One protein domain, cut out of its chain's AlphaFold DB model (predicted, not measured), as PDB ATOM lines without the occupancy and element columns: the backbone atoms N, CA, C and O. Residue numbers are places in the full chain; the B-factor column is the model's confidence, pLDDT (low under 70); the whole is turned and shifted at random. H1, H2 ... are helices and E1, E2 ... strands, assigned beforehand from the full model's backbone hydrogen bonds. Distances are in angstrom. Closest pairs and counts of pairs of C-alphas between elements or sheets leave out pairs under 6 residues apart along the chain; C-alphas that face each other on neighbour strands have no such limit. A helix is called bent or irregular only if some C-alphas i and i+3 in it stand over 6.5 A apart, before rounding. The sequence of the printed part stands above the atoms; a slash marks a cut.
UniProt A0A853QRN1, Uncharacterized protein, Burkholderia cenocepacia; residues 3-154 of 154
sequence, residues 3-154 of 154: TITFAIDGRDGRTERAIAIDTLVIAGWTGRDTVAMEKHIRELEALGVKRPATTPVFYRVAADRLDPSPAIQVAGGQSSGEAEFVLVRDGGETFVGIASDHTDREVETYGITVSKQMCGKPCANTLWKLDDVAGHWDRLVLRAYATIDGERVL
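This is residues 3 to 154 of the 154 residues of an uncharacterized protein of Burkholderia cenocepacia (UniProt A0A853QRN1). A strongly twisted five-strand sheet folds back on itself, so that the leaf E2 E1 faces the leaf E6 E5 across the hinge strand E7; beyond it lie the small strand pair E3 E4, with H3 packed on E4, and H1 at the far end of the longest axis. The last part of the chain is a tail, of which residues 135 to 141 and 147 to 152 stand free, and it ends in the small hairpin E8 E9. The printed part has 152 residues with four named helices and nine named strands, in the order E1 E2 E3 H1 E4 E5 E6 H2 H3 E7 H4 E8 E9. The large sheet has the order E2 E1 E7 E6 E5 and is mixed; the class is mixed, helices and strands. The whole is compact, with a radius of gyration of the C-alphas of 16.6 A and spans of 50 by 34 by 34 A.

In the large sheet, E1 is residues 3 to 10, 21.2 A long, with C-alpha 3 at (146.395, 127.483, 187.071); E2 is residues 13 to 21, 23.9 A; E7 is residues 126 to 129; E6 is residues 93 to 100, 22.1 A; E5 is residues 83 to 90, 22.4 A. E3 is residues 24 to 28 and E4 residues 57 to 61. H1 is residues 34 to 46, 18.5 A, ending at C-alpha 46 at (151.050, 128.855, 228.232). H2 is residues 105 to 108, H3 residues 112 to 118 and H4 residues 130 to 134. E8 is residues 146 to 148 and E9 residues 151 to 153, ending at C-alpha 153 at (166.155, 115.268, 210.881).

The folded sheet, one sheet bent back into two leaves, has edge strands E2 and E5. E1 and E2 form a hairpin, with N 8 and O 15 2.7 A apart. E7 is parallel to E1, with N 9 and O 127 2.8 A apart, and antiparallel to E6, with N 96 and O 128 2.8 A apart. E5 and E6 form a hairpin, with N 84 and O 99 2.8 A apart. H4 is on this sheet at a height of 7.8 A, only just over none of its strands, with 2 of its C-alphas falling on E6. E2 runs on into E3 at 97 degrees. E3 and E4 are antiparallel, with N 28 and O 57 2.8 A apart. The closest C-alphas of E4 and H3 are those of Val 61 and Gln 117, 5.3 A. H2 and H3 touch only at the corner, closest at the C-alphas of Glu 108 and Ser 115, 4.9 A. H1 touches no helix. E8 and E9 form a hairpin, with N 153 and O 146 2.8 A apart. In H1, H3 and H4 every O i to N i+4 pair is within hydrogen-bond range; H2 is too short for such a pair.

The two C-alphas farthest apart are those of Asp 12 and Gly 48, 50.7 A. The printed part has no cut. The links E4 to E5 and H4 to E8 are long. In the first, residues 66 to 67 pair with residues 121 to 122, parallel, and residues 79 to 80 with residues 103 to 104, antiparallel. The mean pLDDT of the printed part is 93.2, and no printed residue is under 70.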
ATOM      1  N   THR A   3     146.587 128.819 187.645       96.88
ATOM      2  CA  THR A   3     146.395 127.483 187.071       96.88
ATOM      3  C   THR A   3     147.627 126.640 187.352       96.88
ATOM      4  O   THR A   3     148.743 127.059 187.051       96.88
ATOM      5  N   ILE A   4     147.423 125.460 187.929       97.50
ATOM      6  CA  ILE A   4     148.474 124.475 188.171       97.50
ATOM      7  C   ILE A   4     148.142 123.227 187.358       97.50
ATOM      8  O   ILE A   4     147.030 122.705 187.439       97.50
ATOM      9  N   THR A   5     149.104 122.749 186.572       98.00
ATOM     10  CA  THR A   5     148.999 121.443 185.916       98.00
ATOM     11  C   THR A   5     149.467 120.372 186.885       98.00
ATOM     12  O   THR A   5     150.642 120.328 187.254       98.00
ATOM     13  N   PHE A   6     148.542 119.513 187.298       98.31
ATOM     14  CA  PHE A   6     148.824 118.356 188.130       98.31
ATOM     15  C   PHE A   6     148.864 117.091 187.285       98.31
ATOM     16  O   PHE A   6     148.073 116.909 186.359       98.31
ATOM     17  N   ALA A   7     149.746 116.180 187.664       98.19
ATOM     18  CA  ALA A   7     149.630 114.789 187.295       98.19
ATOM     19  C   ALA A   7     148.614 114.100 188.208       98.19
ATOM     20  O   ALA A   7     148.817 114.035 189.416       98.19
ATOM     21  N   ILE A   8     147.552 113.554 187.634       98.00
ATOM     22  CA  ILE A   8     146.611 112.688 188.333       98.00
ATOM     23  C   ILE A   8     147.088 111.255 188.139       98.00
ATOM     24  O   ILE A   8     147.030 110.725 187.027       98.00
ATOM     25  N   ASP A   9     147.600 110.663 189.210       96.94
ATOM     26  CA  ASP A   9     148.038 109.275 189.257       96.94
ATOM     27  C   ASP A   9     146.899 108.408 189.806       96.94
ATOM     28  O   ASP A   9     146.251 108.745 190.799       96.94
ATOM     29  N   GLY A  10     146.598 107.318 189.114       90.88
ATOM     30  CA  GLY A  10     145.462 106.460 189.414       90.88
ATOM     31  C   GLY A  10     145.676 105.054 188.877       90.88
ATOM     32  O   GLY A  10     146.661 104.764 188.198       90.88
ATOM     33  N   ARG A  11     144.731 104.157 189.169       85.31
ATOM     34  CA  ARG A  11     144.833 102.736 188.779       85.31
ATOM     35  C   ARG A  11     144.976 102.529 187.270       85.31
ATOM     36  O   ARG A  11     145.652 101.598 186.850       85.31
ATOM     37  N   ASP A  12     144.367 103.415 186.487       86.31
ATOM     38  CA  ASP A  12     144.327 103.348 185.023       86.31
ATOM     39  C   ASP A  12     145.503 104.086 184.356       86.31
ATOM     40  O   ASP A  12     145.565 104.196 183.130       86.31
ATOM     41  N   GLY A  13     146.449 104.592 185.155       93.06
ATOM     42  CA  GLY A  13     147.634 105.310 184.704       93.06
ATOM     43  C   GLY A  13     147.651 106.779 185.120       93.06
ATOM     44  O   GLY A  13     146.855 107.244 185.937       93.06
ATOM     45  N   ARG A  14     148.602 107.514 184.538       96.25
ATOM     46  CA  ARG A  14     148.871 108.919 184.846       96.25
ATOM     47  C   ARG A  14     148.305 109.822 183.757       96.25
ATOM     48  O   ARG A  14     148.606 109.634 182.581       96.25
ATOM     49  N   THR A  15     147.531 110.828 184.151       96.94
ATOM     50  CA  THR A  15     146.981 111.853 183.247       96.94
ATOM     51  C   THR A  15     147.363 113.249 183.720       96.94
ATOM     52  O   THR A  15     147.663 113.440 184.894       96.94
ATOM     53  N   GLU A  16     147.381 114.233 182.825       97.62
ATOM     54  CA  GLU A  16     147.577 115.634 183.208       97.62
ATOM     55  C   GLU A  16     146.237 116.356 183.310       97.62
ATOM     56  O   GLU A  16     145.330 116.144 182.502       97.62
ATOM     57  N   ARG A  17     146.122 117.240 184.301       97.56
ATOM     58  CA  ARG A  17     144.947 118.080 184.499       97.56
ATOM     59  C   ARG A  17     145.369 119.481 184.917       97.56
ATOM     60  O   ARG A  17     146.021 119.661 185.942       97.56
ATOM     61  N   ALA A  18     144.982 120.472 184.121       97.94
ATOM     62  CA  ALA A  18     145.142 121.878 184.462       97.94
ATOM     63  C   ALA A  18     143.976 122.313 185.356       97.94
ATOM     64  O   ALA A  18     142.832 122.321 184.912       97.94
ATOM     65  N   ILE A  19     144.273 122.668 186.607       97.94
ATOM     66  CA  ILE A  19     143.275 123.070 187.601       97.94
ATOM     67  C   ILE A  19     143.493 124.537 187.952       97.94
ATOM     68  O   ILE A  19     144.596 124.940 188.330       97.94
ATOM     69  N   ALA A  20     142.437 125.341 187.842       97.56
ATOM     70  CA  ALA A  20     142.459 126.724 188.291       97.56
ATOM     71  C   ALA A  20     142.178 126.808 189.795       97.56
ATOM     72  O   ALA A  20     141.124 126.394 190.266       97.56
ATOM     73  N   ILE A  21     143.119 127.383 190.539       97.50
ATOM     74  CA  ILE A  21     143.004 127.619 191.975       97.50
ATOM     75  C   ILE A  21     142.627 129.085 192.191       97.50
ATOM     76  O   ILE A  21     143.396 130.010 191.893       97.50
ATOM     77  N   ASP A  22     141.415 129.296 192.694       96.75
ATOM     78  CA  ASP A  22     140.896 130.609 193.093       96.75
ATOM     79  C   ASP A  22     140.804 130.781 194.615       96.75
ATOM     80  O   ASP A  22     140.878 131.905 195.111       96.75
ATOM     81  N   THR A  23     140.739 129.671 195.351       97.19
ATOM     82  CA  THR A  23     140.537 129.645 196.795       97.19
ATOM     83  C   THR A  23     141.506 128.660 197.430       97.19
ATOM     84  O   THR A  23     141.598 127.509 197.010       97.19
ATOM     85  N   LEU A  24     142.200 129.107 198.477       97.94
ATOM     86  CA  LEU A  24     143.039 128.260 199.316       97.94
ATOM     87  C   LEU A  24     142.650 128.453 200.782       97.94
ATOM     88  O   LEU A  24     142.629 129.573 201.303       97.94
ATOM     89  N   VAL A  25     142.314 127.343 201.433       97.50
ATOM     90  CA  VAL A  25     141.906 127.299 202.836       97.50
ATOM     91  C   VAL A  25     142.758 126.272 203.553       97.50
ATOM     92  O   VAL A  25     142.872 125.136 203.105       97.50
ATOM     93  N   ILE A  26     143.318 126.681 204.680       97.12
ATOM     94  CA  ILE A  26     144.053 125.825 205.600       97.12
ATOM     95  C   ILE A  26     143.113 125.460 206.742       97.12
ATOM     96  O   ILE A  26     142.447 126.341 207.296       97.12
ATOM     97  N   ALA A  27     143.058 124.180 207.094       94.75
ATOM     98  CA  ALA A  27     142.226 123.675 208.176       94.75
ATOM     99  C   ALA A  27     143.111 123.302 209.373       94.75
ATOM    100  O   ALA A  27     143.690 122.221 209.421       94.75
ATOM    101  N   GLY A  28     143.200 124.203 210.350       89.44
ATOM    102  CA  GLY A  28     143.907 123.948 211.600       89.44
ATOM    103  C   GLY A  28     143.047 123.162 212.586       89.44
ATOM    104  O   GLY A  28     141.815 123.254 212.569       89.44
ATOM    105  N   TRP A  29     143.703 122.441 213.497       85.19
ATOM    106  CA  TRP A  29     143.036 121.704 214.580       85.19
ATOM    107  C   TRP A  29     142.069 120.622 214.074       85.19
ATOM    108  O   TRP A  29     140.963 120.464 214.583       85.19
ATOM    109  N   THR A  30     142.484 119.884 213.041       88.62
ATOM    110  CA  THR A  30     141.697 118.830 212.368       88.62
ATOM    111  C   THR A  30     141.960 117.421 212.906       88.62
ATOM    112  O   THR A  30     141.415 116.444 212.390       88.62
ATOM    113  N   GLY A  31     142.797 117.293 213.941       85.69
ATOM    114  CA  GLY A  31     143.161 116.009 214.531       85.69
ATOM    115  C   GLY A  31     141.950 115.250 215.085       85.69
ATOM    116  O   GLY A  31     141.095 115.821 215.757       85.69
ATOM    117  N   ARG A  32     141.898 113.934 214.834       87.38
ATOM    118  CA  ARG A  32     140.867 113.037 215.398       87.38
ATOM    119  C   ARG A  32     141.065 112.765 216.892       87.38
ATOM    120  O   ARG A  32     140.104 112.439 217.581       87.38
ATOM    121  N   ASP A  33     142.302 112.877 217.376       86.50
ATOM    122  CA  ASP A  33     142.625 112.739 218.794       86.50
ATOM    123  C   ASP A  33     142.368 114.067 219.511       86.50
ATOM    124  O   ASP A  33     143.198 114.981 219.529       86.50
ATOM    125  N   THR A  34     141.178 114.171 220.095       84.56
ATOM    126  CA  THR A  34     140.740 115.366 220.816       84.56
ATOM    127  C   THR A  34     141.559 115.624 222.079       84.56
ATOM    128  O   THR A  34     141.690 116.777 222.481       84.56
ATOM    129  N   VAL A  35     142.152 114.588 222.685       87.44
ATOM    130  CA  VAL A  35     142.988 114.716 223.885       87.44
ATOM    131  C   VAL A  35     144.345 115.308 223.518       87.44
ATOM    132  O   VAL A  35     144.797 116.252 224.167       87.44
ATOM    133  N   ALA A  36     144.977 114.798 222.459       83.69
ATOM    134  CA  ALA A  36     146.228 115.351 221.943       83.69
ATOM    135  C   ALA A  36     146.048 116.797 221.453       83.69
ATOM    136  O   ALA A  36     146.877 117.658 221.751       83.69
ATOM    137  N   MET A  37     144.933 117.081 220.770       85.50
ATOM    138  CA  MET A  37     144.574 118.431 220.332       85.50
ATOM    139  C   MET A  37     144.436 119.400 221.516       85.50
ATOM    140  O   MET A  37     145.047 120.466 221.515       85.50
ATOM    141  N   GLU A  38     143.676 119.022 222.545       86.81
ATOM    142  CA  GLU A  38     143.479 119.832 223.752       86.81
ATOM    143  C   GLU A  38     144.794 120.061 224.514       86.81
ATOM    144  O   GLU A  38     145.045 121.162 225.007       86.81
ATOM    145  N   LYS A  39     145.671 119.051 224.579       86.06
ATOM    146  CA  LYS A  39     147.009 119.205 225.165       86.06
ATOM    147  C   LYS A  39     147.815 120.279 224.425       86.06
ATOM    148  O   LYS A  39     148.385 121.149 225.078       86.06
ATOM    149  N   HIS A  40     147.818 120.249 223.092       81.44
ATOM    150  CA  HIS A  40     148.550 121.226 222.289       81.44
ATOM    151  C   HIS A  40     147.972 122.649 222.428       81.44
ATOM    152  O   HIS A  40     148.727 123.614 222.539       81.44
ATOM    153  N   ILE A  41     146.644 122.795 222.540       83.69
ATOM    154  CA  ILE A  41     146.005 124.091 222.842       83.69
ATOM    155  C   ILE A  41     146.524 124.666 224.170       83.69
ATOM    156  O   ILE A  41     146.846 125.851 224.234       83.69
ATOM    157  N   ARG A  42     146.659 123.841 225.217       87.12
ATOM    158  CA  ARG A  42     147.166 124.291 226.528       87.12
ATOM    159  C   ARG A  42     148.639 124.690 226.496       87.12
ATOM    160  O   ARG A  42     149.019 125.641 227.173       87.12
ATOM    161  N   GLU A  43     149.462 123.980 225.725       83.19
ATOM    162  CA  GLU A  43     150.870 124.343 225.507       83.19
ATOM    163  C   GLU A  43     150.980 125.735 224.868       83.19
ATOM    164  O   GLU A  43     151.759 126.567 225.327       83.19
ATOM    165  N   LEU A  44     150.143 126.024 223.867       80.94
ATOM    166  CA  LEU A  44     150.081 127.329 223.212       80.94
ATOM    167  C   LEU A  44     149.517 128.435 224.122       80.94
ATOM    168  O   LEU A  44     150.063 129.539 224.140       80.94
ATOM    169  N   GLU A  45     148.486 128.150 224.926       86.62
ATOM    170  CA  GLU A  45     147.964 129.101 225.923       86.62
ATOM    171  C   GLU A  45     149.051 129.503 226.937       86.62
ATOM    172  O   GLU A  45     149.154 130.679 227.293       86.62
ATOM    173  N   ALA A  46     149.916 128.567 227.350       87.12
ATOM    174  CA  ALA A  46     151.050 128.855 228.232       87.12
ATOM    175  C   ALA A  46     152.106 129.776 227.589       87.12
ATOM    176  O   ALA A  46     152.819 130.482 228.303       87.12
ATOM    177  N   LEU A  47     152.180 129.808 226.256       80.12
ATOM    178  CA  LEU A  47     153.032 130.713 225.474       80.12
ATOM    179  C   LEU A  47     152.336 132.041 225.120       80.12
ATOM    180  O   LEU A  47     152.902 132.861 224.401       80.12
ATOM    181  N   GLY A  48     151.116 132.273 225.618       81.31
ATOM    182  CA  GLY A  48     150.348 133.496 225.371       81.31
ATOM    183  C   GLY A  48     149.522 133.484 224.082       81.31
ATOM    184  O   GLY A  48     148.899 134.494 223.747       81.31
ATOM    185  N   VAL A  49     149.461 132.356 223.369       78.12
ATOM    186  CA  VAL A  49     148.637 132.215 222.165       78.12
ATOM    187  C   VAL A  49     147.189 131.942 222.568       78.12
ATOM    188  O   VAL A  49     146.883 131.038 223.343       78.12
ATOM    189  N   LYS A  50     146.257 132.727 222.026       82.19
ATOM    190  CA  LYS A  50     144.832 132.590 222.339       82.19
ATOM    191  C   LYS A  50     144.254 131.314 221.722       82.19
ATOM    192  O   LYS A  50     144.375 131.092 220.518       82.19
ATOM    193  N   ARG A  51     143.517 130.544 222.525       86.31
ATOM    194  CA  ARG A  51     142.714 129.405 222.062       86.31
ATOM    195  C   ARG A  51     141.762 129.782 220.913       86.31
ATOM    196  O   ARG A  51     141.150 130.858 220.943       86.31
ATOM    197  N   PRO A  52     141.561 128.876 219.941       82.19
ATOM    198  CA  PRO A  52     140.567 129.069 218.895       82.19
ATOM    199  C   PRO A  52     139.129 129.061 219.435       82.19
ATOM    200  O   PRO A  52     138.804 128.354 220.385       82.19
ATOM    201  N   ALA A  53     138.242 129.833 218.800       83.81
ATOM    202  CA  ALA A  53     136.829 129.908 219.191       83.81
ATOM    203  C   ALA A  53     136.042 128.621 218.870       83.81
ATOM    204  O   ALA A  53     135.076 128.303 219.559       83.81
ATOM    205  N   THR A  54     136.454 127.892 217.834       84.38
ATOM    206  CA  THR A  54     135.869 126.622 217.386       84.38
ATOM    207  C   THR A  54     136.972 125.724 216.841       84.38
ATOM    208  O   THR A  54     137.964 126.234 216.329       84.38
ATOM    209  N   THR A  55     136.794 124.407 216.895       83.88
ATOM    210  CA  THR A  55     137.649 123.445 216.187       83.88
ATOM    211  C   THR A  55     136.788 122.606 215.231       83.88
ATOM    212  O   THR A  55     135.697 122.184 215.622       83.88
ATOM    213  N   PRO A  56     137.219 122.385 213.972       89.00
ATOM    214  CA  PRO A  56     138.425 122.927 213.334       89.00
ATOM    215  C   PRO A  56     138.344 124.447 213.081       89.00
ATOM    216  O   PRO A  56     137.269 125.048 213.130       89.00
ATOM    217  N   VAL A  57     139.494 125.070 212.804       90.56
ATOM    218  CA  VAL A  57     139.598 126.482 212.388       90.56
ATOM    219  C   VAL A  57     140.023 126.555 210.934       90.56
ATOM    220  O   VAL A  57     140.907 125.819 210.511       90.56
ATOM    221  N   PHE A  58     139.446 127.490 210.186       93.75
ATOM    222  CA  PHE A  58     139.773 127.693 208.781       93.75
ATOM    223  C   PHE A  58     140.460 129.038 208.559       93.75
ATOM    224  O   PHE A  58     139.897 130.089 208.870       93.75
ATOM    225  N   TYR A  59     141.657 129.004 207.977       94.19
ATOM    226  CA  TYR A  59     142.428 130.186 207.603       94.19
ATOM    227  C   TYR A  59     142.434 130.320 206.085       94.19
ATOM    228  O   TYR A  59     142.886 129.423 205.373       94.19
ATOM    229  N   ARG A  60     141.928 131.441 205.574       96.00
ATOM    230  CA  ARG A  60     142.032 131.761 204.149       96.00
ATOM    231  C   ARG A  60     143.361 132.440 203.880       96.00
ATOM    232  O   ARG A  60     143.724 133.377 204.587       96.00
ATOM    233  N   VAL A  61     144.029 131.998 202.826       97.00
ATOM    234  CA  VAL A  61     145.218 132.650 202.281       97.00
ATOM    235  C   VAL A  61     145.026 132.875 200.784       97.00
ATOM    236  O   VAL A  61     144.143 132.285 200.158       97.00
ATOM    237  N   ALA A  62     145.843 133.739 200.190       97.25
ATOM    238  CA  ALA A  62     145.824 133.952 198.750       97.25
ATOM    239  C   ALA A  62     146.088 132.629 198.006       97.25
ATOM    240  O   ALA A  62     147.070 131.944 198.293       97.25
ATOM    241  N   ALA A  63     145.248 132.305 197.018       97.12
ATOM    242  CA  ALA A  63     145.387 131.105 196.188       97.12
ATOM    243  C   ALA A  63     146.778 130.975 195.548       97.12
ATOM    244  O   ALA A  63     147.330 129.882 195.456       97.12
ATOM    245  N   ASP A  64     147.385 132.110 195.200       96.06
ATOM    246  CA  ASP A  64     148.718 132.183 194.603       96.06
ATOM    247  C   ASP A  64     149.840 131.714 195.551       96.06
ATOM    248  O   ASP A  64     150.987 131.591 195.122       96.06
ATOM    249  N   ARG A  65     149.546 131.458 196.836       96.94
ATOM    250  CA  ARG A  65     150.500 130.834 197.760       96.94
ATOM    251  C   ARG A  65     150.718 129.349 197.466       96.94
ATOM    252  O   ARG A  65     151.811 128.885 197.763       96.94
ATOM    253  N   LEU A  66     149.753 128.619 196.892       97.69
ATOM    254  CA  LEU A  66     149.952 127.208 196.527       97.69
ATOM    255  C   LEU A  66     150.965 127.113 195.390       97.69
ATOM    256  O   LEU A  66     150.726 127.686 194.324       97.69
ATOM    257  N   ASP A  67     152.085 126.422 195.588       95.94
ATOM    258  CA  ASP A  67     153.165 126.409 194.603       95.94
ATOM    259  C   ASP A  67     153.836 125.037 194.444       95.94
ATOM    260  O   ASP A  67     154.404 124.531 195.409       95.94
ATOM    261  N   PRO A  68     153.826 124.429 193.239       96.75
ATOM    262  CA  PRO A  68     154.492 123.150 192.992       96.75
ATOM    263  C   PRO A  68     155.999 123.277 192.708       96.75
ATOM    264  O   PRO A  68     156.642 122.296 192.333       96.75
ATOM    265  N   SER A  69     156.564 124.483 192.823       95.25
ATOM    266  CA  SER A  69     157.992 124.741 192.634       95.25
ATOM    267  C   SER A  69     158.847 123.943 193.634       95.25
ATOM    268  O   SER A  69     158.458 123.794 194.793       95.25
ATOM    269  N   PRO A  70     160.050 123.475 193.245       93.31
ATOM    270  CA  PRO A  70     160.922 122.688 194.127       93.31
ATOM    271  C   PRO A  70     161.501 123.490 195.305       93.31
ATOM    272  O   PRO A  70     162.067 122.906 196.224       93.31
ATOM    273  N   ALA A  71     161.391 124.819 195.270       94.00
ATOM    274  CA  ALA A  71     161.823 125.716 196.330       94.00
ATOM    275  C   ALA A  71     160.881 126.921 196.419       94.00
ATOM    276  O   ALA A  71     160.315 127.352 195.413       94.00
ATOM    277  N   ILE A  72     160.771 127.486 197.619       94.62
ATOM    278  CA  ILE A  72     160.072 128.745 197.884       94.62
ATOM    279  C   ILE A  72     161.045 129.778 198.444       94.62
ATOM    280  O   ILE A  72     162.076 129.436 199.023       94.62
ATOM    281  N   GLN A  73     160.692 131.051 198.301       94.50
ATOM    282  CA  GLN A  73     161.377 132.146 198.978       94.50
ATOM    283  C   GLN A  73     160.648 132.479 200.279       94.50
ATOM    284  O   GLN A  73     159.417 132.516 200.322       94.50
ATOM    285  N   VAL A  74     161.420 132.730 201.333       93.88
ATOM    286  CA  VAL A  74     160.925 133.091 202.666       93.88
ATOM    287  C   VAL A  74     161.620 134.363 203.133       93.88
ATOM    288  O   VAL A  74     162.730 134.663 202.696       93.88
ATOM    289  N   ALA A  75     160.958 135.135 203.995       92.12
ATOM    290  CA  ALA A  75     161.471 136.436 204.426       92.12
ATOM    291  C   ALA A  75     162.702 136.332 205.344       92.12
ATOM    292  O   ALA A  75     163.494 137.269 205.413       92.12
ATOM    293  N   GLY A  76     162.867 135.205 206.040       90.44
ATOM    294  CA  GLY A  76     163.964 134.980 206.974       90.44
ATOM    295  C   GLY A  76     164.036 133.532 207.455       90.44
ATOM    296  O   GLY A  76     163.333 132.655 206.955       90.44
ATOM    297  N   GLY A  77     164.895 133.285 208.445       92.31
ATOM    298  CA  GLY A  77     165.165 131.944 208.980       92.31
ATOM    299  C   GLY A  77     164.112 131.388 209.945       92.31
ATOM    300  O   GLY A  77     164.273 130.269 210.410       92.31
ATOM    301  N   GLN A  78     163.053 132.144 210.255       94.12
ATOM    302  CA  GLN A  78     162.011 131.746 211.217       94.12
ATOM    303  C   GLN A  78     160.836 130.992 210.576       94.12
ATOM    304  O   GLN A  78     159.858 130.664 211.244       94.12
ATOM    305  N   SER A  79     160.913 130.688 209.280       94.44
ATOM    306  CA  SER A  79     159.907 129.861 208.613       94.44
ATOM    307  C   SER A  79     160.167 128.369 208.828       94.44
ATOM    308  O   SER A  79     161.315 127.930 208.812       94.44
ATOM    309  N   SER A  80     159.109 127.572 208.932       94.00
ATOM    310  CA  SER A  80     159.209 126.110 209.001       94.00
ATOM    311  C   SER A  80     158.059 125.438 208.257       94.00
ATOM    312  O   SER A  80     156.992 126.033 208.097       94.00
ATOM    313  N   GLY A  81     158.288 124.210 207.789       93.56
ATOM    314  CA  GLY A  81     157.278 123.423 207.085       93.56
ATOM    315  C   GLY A  81     156.384 122.627 208.031       93.56
ATOM    316  O   GLY A  81     156.833 122.173 209.080       93.56
ATOM    317  N   GLU A  82     155.142 122.407 207.612       92.94
ATOM    318  CA  GLU A  82     154.180 121.511 208.260       92.94
ATOM    319  C   GLU A  82     153.617 120.602 207.172       92.94
ATOM    320  O   GLU A  82     152.832 121.055 206.346       92.94
ATOM    321  N   ALA A  83     154.071 119.349 207.089       94.50
ATOM    322  CA  ALA A  83     153.578 118.454 206.047       94.50
ATOM    323  C   ALA A  83     152.110 118.099 206.303       94.50
ATOM    324  O   ALA A  83     151.773 117.555 207.353       94.50
ATOM    325  N   GLU A  84     151.271 118.337 205.299       96.25
ATOM    326  CA  GLU A  84     149.835 118.075 205.322       96.25
ATOM    327  C   GLU A  84     149.384 117.369 204.041       96.25
ATOM    328  O   GLU A  84     150.023 117.451 202.987       96.25
ATOM    329  N   PHE A  85     148.240 116.687 204.107       96.88
ATOM    330  CA  PHE A  85     147.517 116.358 202.885       96.88
ATOM    331  C   PHE A  85     146.791 117.613 202.383       96.88
ATOM    332  O   PHE A  85     146.277 118.403 203.169       96.88
ATOM    333  N   VAL A  86     146.701 117.778 201.066       97.81
ATOM    334  CA  VAL A  86     145.899 118.837 200.438       97.81
ATOM    335  C   VAL A  86     144.767 118.210 199.643       97.81
ATOM    336  O   VAL A  86     144.988 117.248 198.911       97.81
ATOM    337  N   LEU A  87     143.560 118.754 199.783       98.19
ATOM    338  CA  LEU A  87     142.421 118.393 198.945       98.19
ATOM    339  C   LEU A  87     142.253 119.434 197.839       98.19
ATOM    340  O   LEU A  87     142.149 120.627 198.116       98.19
ATOM    341  N   VAL A  88     142.205 118.978 196.591       98.25
ATOM    342  CA  VAL A  88     142.008 119.825 195.408       98.25
ATOM    343  C   VAL A  88     140.716 119.395 194.732       98.25
ATOM    344  O   VAL A  88     140.540 118.218 194.431       98.25
ATOM    345  N   ARG A  89     139.791 120.328 194.508       97.75
ATOM    346  CA  ARG A  89     138.499 120.041 193.877       97.75
ATOM    347  C   ARG A  89     138.457 120.650 192.483       97.75
ATOM    348  O   ARG A  89     138.719 121.836 192.336       97.75
ATOM    349  N   ASP A  90     138.090 119.848 191.494       97.50
ATOM    350  CA  ASP A  90     137.946 120.277 190.102       97.50
ATOM    351  C   ASP A  90     136.906 119.410 189.386       97.50
ATOM    352  O   ASP A  90     136.856 118.200 189.596       97.50
ATOM    353  N   GLY A  91     136.039 120.019 188.572       95.12
ATOM    354  CA  GLY A  91     135.048 119.276 187.778       95.12
ATOM    355  C   GLY A  91     134.086 118.382 188.582       95.12
ATOM    356  O   GLY A  91     133.553 117.421 188.041       95.12
ATOM    357  N   GLY A  92     133.876 118.661 189.874       96.44
ATOM    358  CA  GLY A  92     133.070 117.823 190.775       96.44
ATOM    359  C   GLY A  92     133.829 116.655 191.419       96.44
ATOM    360  O   GLY A  92     133.320 116.067 192.372       96.44
ATOM    361  N   GLU A  93     135.055 116.379 190.978       97.06
ATOM    362  CA  GLU A  93     135.957 115.395 191.574       97.06
ATOM    363  C   GLU A  93     136.786 116.029 192.700       97.06
ATOM    364  O   GLU A  93     137.049 117.235 192.711       97.06
ATOM    365  N   THR A  94     137.192 115.209 193.670       98.38
ATOM    366  CA  THR A  94     138.128 115.612 194.726       98.38
ATOM    367  C   THR A  94     139.382 114.761 194.634       98.38
ATOM    368  O   THR A  94     139.323 113.532 194.584       98.38
ATOM    369  N   PHE A  95     140.516 115.438 194.630       98.38
ATOM    370  CA  PHE A  95     141.842 114.860 194.583       98.38
ATOM    371  C   PHE A  95     142.554 115.098 195.907       98.38
ATOM    372  O   PHE A  95     142.267 116.072 196.603       98.38
ATOM    373  N   VAL A  96     143.503 114.229 196.233       98.38
ATOM    374  CA  VAL A  96     144.386 114.363 197.385       98.38
ATOM    375  C   VAL A  96     145.838 114.391 196.934       98.38
ATOM    376  O   VAL A  96     146.260 113.599 196.095       98.38
ATOM    377  N   GLY A  97     146.604 115.315 197.496       97.75
ATOM    378  CA  GLY A  97     148.049 115.398 197.346       97.75
ATOM    379  C   GLY A  97     148.715 115.689 198.682       97.75
ATOM    380  O   GLY A  97     148.096 115.590 199.740       97.75
ATOM    381  N   ILE A  98     149.974 116.105 198.617       97.62
ATOM    382  CA  ILE A  98     150.747 116.582 199.764       97.62
ATOM    383  C   ILE A  98     151.086 118.060 199.574       97.62
ATOM    384  O   ILE A  98     151.422 118.492 198.466       97.62
ATOM    385  N   ALA A  99     151.002 118.825 200.654       97.69
ATOM    386  CA  ALA A  99     151.451 120.203 200.721       97.69
ATOM    387  C   ALA A  99     152.170 120.472 202.045       97.69
ATOM    388  O   ALA A  99     152.184 119.636 202.945       97.69
ATOM    389  N   SER A 100     152.794 121.639 202.141       97.12
ATOM    390  CA  SER A 100     153.303 122.180 203.392       97.12
ATOM    391  C   SER A 100     152.467 123.390 203.796       97.12
ATOM    392  O   SER A 100     152.411 124.371 203.045       97.12
ATOM    393  N   ASP A 101     151.879 123.367 204.994       96.38
ATOM    394  CA  ASP A 101     151.378 124.572 205.658       96.38
ATOM    395  C   ASP A 101     152.543 125.378 206.251       96.38
ATOM    396  O   ASP A 101     152.666 125.632 207.450       96.38
ATOM    397  N   HIS A 102     153.457 125.772 205.363       96.44
ATOM    398  CA  HIS A 102     154.687 126.455 205.736       96.44
ATOM    399  C   HIS A 102     154.351 127.753 206.463       96.44
ATOM    400  O   HIS A 102     153.565 128.556 205.961       96.44
ATOM    401  N   THR A 103     154.919 127.954 207.643       95.44
ATOM    402  CA  THR A 103     154.492 129.002 208.572       95.44
ATOM    403  C   THR A 103     155.704 129.744 209.117       95.44
ATOM    404  O   THR A 103     156.726 129.132 209.438       95.44
ATOM    405  N   ASP A 104     155.595 131.069 209.213       96.00
ATOM    406  CA  ASP A 104     156.569 131.904 209.915       96.00
ATOM    407  C   ASP A 104     156.305 131.865 211.426       96.00
ATOM    408  O   ASP A 104     155.255 132.311 211.893       96.00
ATOM    409  N   ARG A 105     157.240 131.294 212.189       92.12
ATOM    410  CA  ARG A 105     157.068 131.029 213.624       92.12
ATOM    411  C   ARG A 105     157.155 132.276 214.479       92.12
ATOM    412  O   ARG A 105     156.501 132.335 215.513       92.12
ATOM    413  N   GLU A 106     157.914 133.278 214.051       92.88
ATOM    414  CA  GLU A 106     157.983 134.548 214.766       92.88
ATOM    415  C   GLU A 106     156.653 135.292 214.623       92.88
ATOM    416  O   GLU A 106     156.052 135.706 215.616       92.88
ATOM    417  N   VAL A 107     156.132 135.373 213.397       93.62
ATOM    418  CA  VAL A 107     154.852 136.033 213.115       93.62
ATOM    419  C   VAL A 107     153.662 135.287 213.718       93.62
ATOM    420  O   VAL A 107     152.678 135.907 214.129       93.62
ATOM    421  N   GLU A 108     153.740 133.960 213.816       90.06
ATOM    422  CA  GLU A 108     152.668 133.131 214.373       90.06
ATOM    423  C   GLU A 108     152.327 133.516 215.816       90.06
ATOM    424  O   GLU A 108     151.148 133.507 216.180       90.06
ATOM    425  N   THR A 109     153.322 133.947 216.601       86.06
ATOM    426  CA  THR A 109     153.143 134.346 218.008       86.06
ATOM    427  C   THR A 109     152.160 135.501 218.204       86.06
ATOM    428  O   THR A 109     151.520 135.583 219.252       86.06
ATOM    429  N   TYR A 110     151.995 136.373 217.205       84.62
ATOM    430  CA  TYR A 110     151.055 137.493 217.275       84.62
ATOM    431  C   TYR A 110     149.911 137.402 216.256       84.62
ATOM    432  O   TYR A 110     148.902 138.094 216.414       84.62
ATOM    433  N   GLY A 111     150.012 136.551 215.227       88.06
ATOM    434  CA  GLY A 111     148.960 136.415 214.222       88.06
ATOM    435  C   GLY A 111     149.063 135.173 213.338       88.06
ATOM    436  O   GLY A 111     149.636 135.234 212.255       88.06
ATOM    437  N   ILE A 112     148.360 134.099 213.717       88.62
ATOM    438  CA  ILE A 112     148.300 132.819 212.975       88.62
ATOM    439  C   ILE A 112     147.902 132.999 211.497       88.62
ATOM    440  O   ILE A 112     148.472 132.390 210.598       88.62
ATOM    441  N   THR A 113     146.903 133.836 211.199       91.38
ATOM    442  CA  THR A 113     146.495 134.056 209.795       91.38
ATOM    443  C   THR A 113     147.573 134.798 209.002       91.38
ATOM    444  O   THR A 113     147.790 134.502 207.828       91.38
ATOM    445  N   VAL A 114     148.266 135.742 209.643       94.31
ATOM    446  CA  VAL A 114     149.324 136.538 209.010       94.31
ATOM    447  C   VAL A 114     150.540 135.660 208.729       94.31
ATOM    448  O   VAL A 114     151.042 135.671 207.606       94.31
ATOM    449  N   SER A 115     150.956 134.838 209.695       94.25
ATOM    450  CA  SER A 115     152.093 133.929 209.530       94.25
ATOM    451  C   SER A 115     151.870 132.930 208.401       94.25
ATOM    452  O   SER A 115     152.756 132.715 207.574       94.25
ATOM    453  N   LYS A 116     150.654 132.378 208.297       95.12
ATOM    454  CA  LYS A 116     150.291 131.454 207.219       95.12
ATOM    455  C   LYS A 116     150.248 132.143 205.856       95.12
ATOM    456  O   LYS A 116     150.659 131.537 204.873       95.12
ATOM    457  N   GLN A 117     149.783 133.389 205.773       96.69
ATOM    458  CA  GLN A 117     149.737 134.157 204.521       96.69
ATOM    459  C   GLN A 117     151.130 134.577 204.021       96.69
ATOM    460  O   GLN A 117     151.328 134.759 202.816       96.69
ATOM    461  N   MET A 118     152.084 134.763 204.932       95.75
ATOM    462  CA  MET A 118     153.419 135.269 204.623       95.75
ATOM    463  C   MET A 118     154.267 134.270 203.825       95.75
ATOM    464  O   MET A 118     155.036 134.671 202.949       95.75
ATOM    465  N   CYS A 119     154.095 132.975 204.072       96.62
ATOM    466  CA  CYS A 119     154.857 131.923 203.408       96.62
ATOM    467  C   CYS A 119     154.144 131.374 202.162       96.62
ATOM    468  O   CYS A 119     152.914 131.345 202.069       96.62
ATOM    469  N   GLY A 120     154.936 130.898 201.195       96.69
ATOM    470  CA  GLY A 120     154.424 130.005 200.156       96.69
ATOM    471  C   GLY A 120     153.906 128.700 200.770       96.69
ATOM    472  O   GLY A 120     154.299 128.331 201.873       96.69
ATOM    473  N   LYS A 121     153.041 127.997 200.043       97.69
ATOM    474  CA  LYS A 121     152.511 126.675 200.388       97.69
ATOM    475  C   LYS A 121     153.021 125.675 199.351       97.69
ATOM    476  O   LYS A 121     152.326 125.433 198.360       97.69
ATOM    477  N   PRO A 122     154.261 125.164 199.518       97.38
ATOM    478  CA  PRO A 122     154.817 124.149 198.638       97.38
ATOM    479  C   PRO A 122     153.857 122.970 198.523       97.38
ATOM    480  O   PRO A 122     153.345 122.503 199.539       97.38
ATOM    481  N   CYS A 123     153.625 122.470 197.316       97.75
ATOM    482  CA  CYS A 123     152.808 121.281 197.104       97.75
ATOM    483  C   CYS A 123     153.443 120.321 196.106       97.75
ATOM    484  O   CYS A 123     154.267 120.701 195.280       97.75
ATOM    485  N   ALA A 124     153.044 119.053 196.156       96.38
ATOM    486  CA  ALA A 124     153.374 118.138 195.077       96.38
ATOM    487  C   ALA A 124     152.660 118.547 193.783       96.38
ATOM    488  O   ALA A 124     151.563 119.103 193.790       96.38
ATOM    489  N   ASN A 125     153.268 118.196 192.654       95.50
ATOM    490  CA  ASN A 125     152.652 118.283 191.331       95.50
ATOM    491  C   ASN A 125     151.863 117.013 190.960       95.50
ATOM    492  O   ASN A 125     151.439 116.867 189.818       95.50
ATOM    493  N   THR A 126     151.718 116.074 191.896       97.75
ATOM    494  CA  THR A 126     151.058 114.784 191.692       97.75
ATOM    495  C   THR A 126     149.937 114.626 192.708       97.75
ATOM    496  O   THR A 126     150.146 114.877 193.895       97.75
ATOM    497  N   LEU A 127     148.761 114.227 192.231       98.25
ATOM    498  CA  LEU A 127     147.562 113.990 193.026       98.25
ATOM    499  C   LEU A 127     147.009 112.588 192.756       98.25
ATOM    500  O   LEU A 127     147.182 112.045 191.667       98.25
ATOM    501  N   TRP A 128     146.261 112.059 193.716       98.06
ATOM    502  CA  TRP A 128     145.414 110.876 193.565       98.06
ATOM    503  C   TRP A 128     143.946 111.273 193.606       98.06
ATOM    504  O   TRP A 128     143.588 112.264 194.244       98.06
ATOM    505  N   LYS A 129     143.062 110.495 192.975       97.50
ATOM    506  CA  LYS A 129     141.627 110.620 193.258       97.50
ATOM    507  C   LYS A 129     141.386 110.254 194.718       97.50
ATOM    508  O   LYS A 129     141.897 109.240 195.191       97.50
ATOM    509  N   LEU A 130     140.602 111.057 195.436       97.88
ATOM    510  CA  LEU A 130     140.302 110.769 196.839       97.88
ATOM    511  C   LEU A 130     139.634 109.393 196.988       97.88
ATOM    512  O   LEU A 130     140.012 108.632 197.873       97.88
ATOM    513  N   ASP A 131     138.719 109.045 196.082       96.56
ATOM    514  CA  ASP A 131     137.998 107.765 196.091       96.56
ATOM    515  C   ASP A 131     138.931 106.546 195.987       96.56
ATOM    516  O   ASP A 131     138.649 105.502 196.578       96.56
ATOM    517  N   ASP A 132     140.073 106.680 195.303       96.00
ATOM    518  CA  ASP A 132     141.043 105.590 195.163       96.00
ATOM    519  C   ASP A 132     141.739 105.252 196.487       96.00
ATOM    520  O   ASP A 132     142.123 104.095 196.705       96.00
ATOM    521  N   VAL A 133     141.885 106.242 197.377       96.31
ATOM    522  CA  VAL A 133     142.619 106.101 198.642       96.31
ATOM    523  C   VAL A 133     141.750 106.150 199.894       96.31
ATOM    524  O   VAL A 133     142.171 105.663 200.942       96.31
ATOM    525  N   ALA A 134     140.519 106.654 199.800       96.44
ATOM    526  CA  ALA A 134     139.605 106.809 200.932       96.44
ATOM    527  C   ALA A 134     139.385 105.493 201.698       96.44
ATOM    528  O   ALA A 134     139.403 105.480 202.927       96.44
ATOM    529  N   GLY A 135     139.268 104.365 200.985       97.50
ATOM    530  CA  GLY A 135     139.082 103.041 201.593       97.50
ATOM    531  C   GLY A 135     140.273 102.525 202.416       97.50
ATOM    532  O   GLY A 135     140.146 101.523 203.114       97.50
ATOM    533  N   HIS A 136     141.433 103.178 202.342       96.38
ATOM    534  CA  HIS A 136     142.627 102.826 203.111       96.38
ATOM    535  C   HIS A 136     143.354 104.056 203.674       96.38
ATOM    536  O   HIS A 136     144.562 104.000 203.904       96.38
ATOM    537  N   TRP A 137     142.617 105.140 203.932       96.12
ATOM    538  CA  TRP A 137     143.155 106.421 204.396       96.12
ATOM    539  C   TRP A 137     144.105 106.282 205.593       96.12
ATOM    540  O   TRP A 137     145.211 106.811 205.585       96.12
ATOM    541  N   ASP A 138     143.721 105.475 206.584       95.06
ATOM    542  CA  ASP A 138     144.487 105.281 207.823       95.06
ATOM    543  C   ASP A 138     145.791 104.491 207.644       95.06
ATOM    544  O   ASP A 138     146.579 104.365 208.579       95.06
ATOM    545  N   ARG A 139     146.030 103.943 206.450       96.38
ATOM    546  CA  ARG A 139     147.276 103.253 206.094       96.38
ATOM    547  C   ARG A 139     148.258 104.169 205.367       96.38
ATOM    548  O   ARG A 139     149.395 103.757 205.138       96.38
ATOM    549  N   LEU A 140     147.827 105.368 204.974       95.44
ATOM    550  CA  LEU A 140     148.688 106.351 204.332       95.44
ATOM    551  C   LEU A 140     149.671 106.923 205.352       95.44
ATOM    552  O   LEU A 140     149.344 107.136 206.518       95.44
ATOM    553  N   VAL A 141     150.896 107.171 204.897       94.88
ATOM    554  CA  VAL A 141     151.971 107.688 205.738       94.88
ATOM    555  C   VAL A 141     152.445 109.012 205.172       94.88
ATOM    556  O   VAL A 141     152.887 109.084 204.028       94.88
ATOM    557  N   LEU A 142     152.400 110.035 206.013       93.88
ATOM    558  CA  LEU A 142     152.950 111.349 205.740       93.88
ATOM    559  C   LEU A 142     154.244 111.518 206.537       93.88
ATOM    560  O   LEU A 142     154.277 111.229 207.733       93.88
ATOM    561  N   ARG A 143     155.325 111.934 205.874       93.25
ATOM    562  CA  ARG A 143     156.626 112.199 206.505       93.25
ATOM    563  C   ARG A 143     157.224 113.469 205.925       93.25
ATOM    564  O   ARG A 143     157.238 113.636 204.707       93.25
ATOM    565  N   ALA A 144     157.759 114.309 206.800       92.56
ATOM    566  CA  ALA A 144     158.585 115.454 206.452       92.56
ATOM    567  C   ALA A 144     160.021 115.184 206.898       92.56
ATOM    568  O   ALA A 144     160.247 114.359 207.770       92.56
ATOM    569  N   TYR A 145     160.987 115.860 206.295       93.75
ATOM    570  CA  TYR A 145     162.356 115.880 206.795       93.75
ATOM    571  C   TYR A 145     162.881 117.303 206.658       93.75
ATOM    572  O   TYR A 145     162.553 117.980 205.681       93.75
ATOM    573  N   ALA A 146     163.723 117.729 207.591       92.19
ATOM    574  CA  ALA A 146     164.466 118.978 207.496       92.19
ATOM    575  C   ALA A 146     165.968 118.688 207.492       92.19
ATOM    576  O   ALA A 146     166.409 117.690 208.056       92.19
ATOM    577  N   THR A 147     166.753 119.552 206.856       93.31
ATOM    578  CA  THR A 147     168.213 119.525 206.982       93.31
ATOM    579  C   THR A 147     168.627 120.696 207.858       93.31
ATOM    580  O   THR A 147     168.441 121.844 207.459       93.31
ATOM    581  N   ILE A 148     169.165 120.410 209.039       91.12
ATOM    582  CA  ILE A 148     169.604 121.402 210.026       91.12
ATOM    583  C   ILE A 148     171.087 121.157 210.273       91.12
ATOM    584  O   ILE A 148     171.482 120.024 210.524       91.12
ATOM    585  N   ASP A 149     171.916 122.191 210.111       93.31
ATOM    586  CA  ASP A 149     173.376 122.107 210.270       93.31
ATOM    587  C   ASP A 149     174.037 120.967 209.463       93.31
ATOM    588  O   ASP A 149     175.049 120.390 209.849       93.31
ATOM    589  N   GLY A 150     173.459 120.649 208.298       94.44
ATOM    590  CA  GLY A 150     173.925 119.578 207.413       94.44
ATOM    591  C   GLY A 150     173.387 118.183 207.748       94.44
ATOM    592  O   GLY A 150     173.610 117.253 206.974       94.44
ATOM    593  N   GLU A 151     172.630 118.031 208.833       95.31
ATOM    594  CA  GLU A 151     172.039 116.761 209.251       95.31
ATOM    595  C   GLU A 151     170.559 116.675 208.887       95.31
ATOM    596  O   GLU A 151     169.784 117.609 209.091       95.31
ATOM    597  N   ARG A 152     170.145 115.522 208.352       94.69
ATOM    598  CA  ARG A 152     168.738 115.257 208.046       94.69
ATOM    599  C   ARG A 152     168.012 114.782 209.302       94.69
ATOM    600  O   ARG A 152     168.287 113.688 209.792       94.69
ATOM    601  N   VAL A 153     167.029 115.555 209.739       91.81
ATOM    602  CA  VAL A 153     166.155 115.268 210.881       91.81
ATOM    603  C   VAL A 153     164.729 114.950 210.412       91.81
ATOM    604  O   VAL A 153     164.303 115.419 209.351       91.81
ATOM    605  N   LEU A 154     164.031 114.099 211.172       83.06
ATOM    606  CA  LEU A 154     162.608 113.766 211.004       83.06
ATOM    607  C   LEU A 154     161.764 114.653 211.921       83.06
ATOM    608  O   LEU A 154     162.172 114.792 213.096       83.06
TER     609      LEU A 154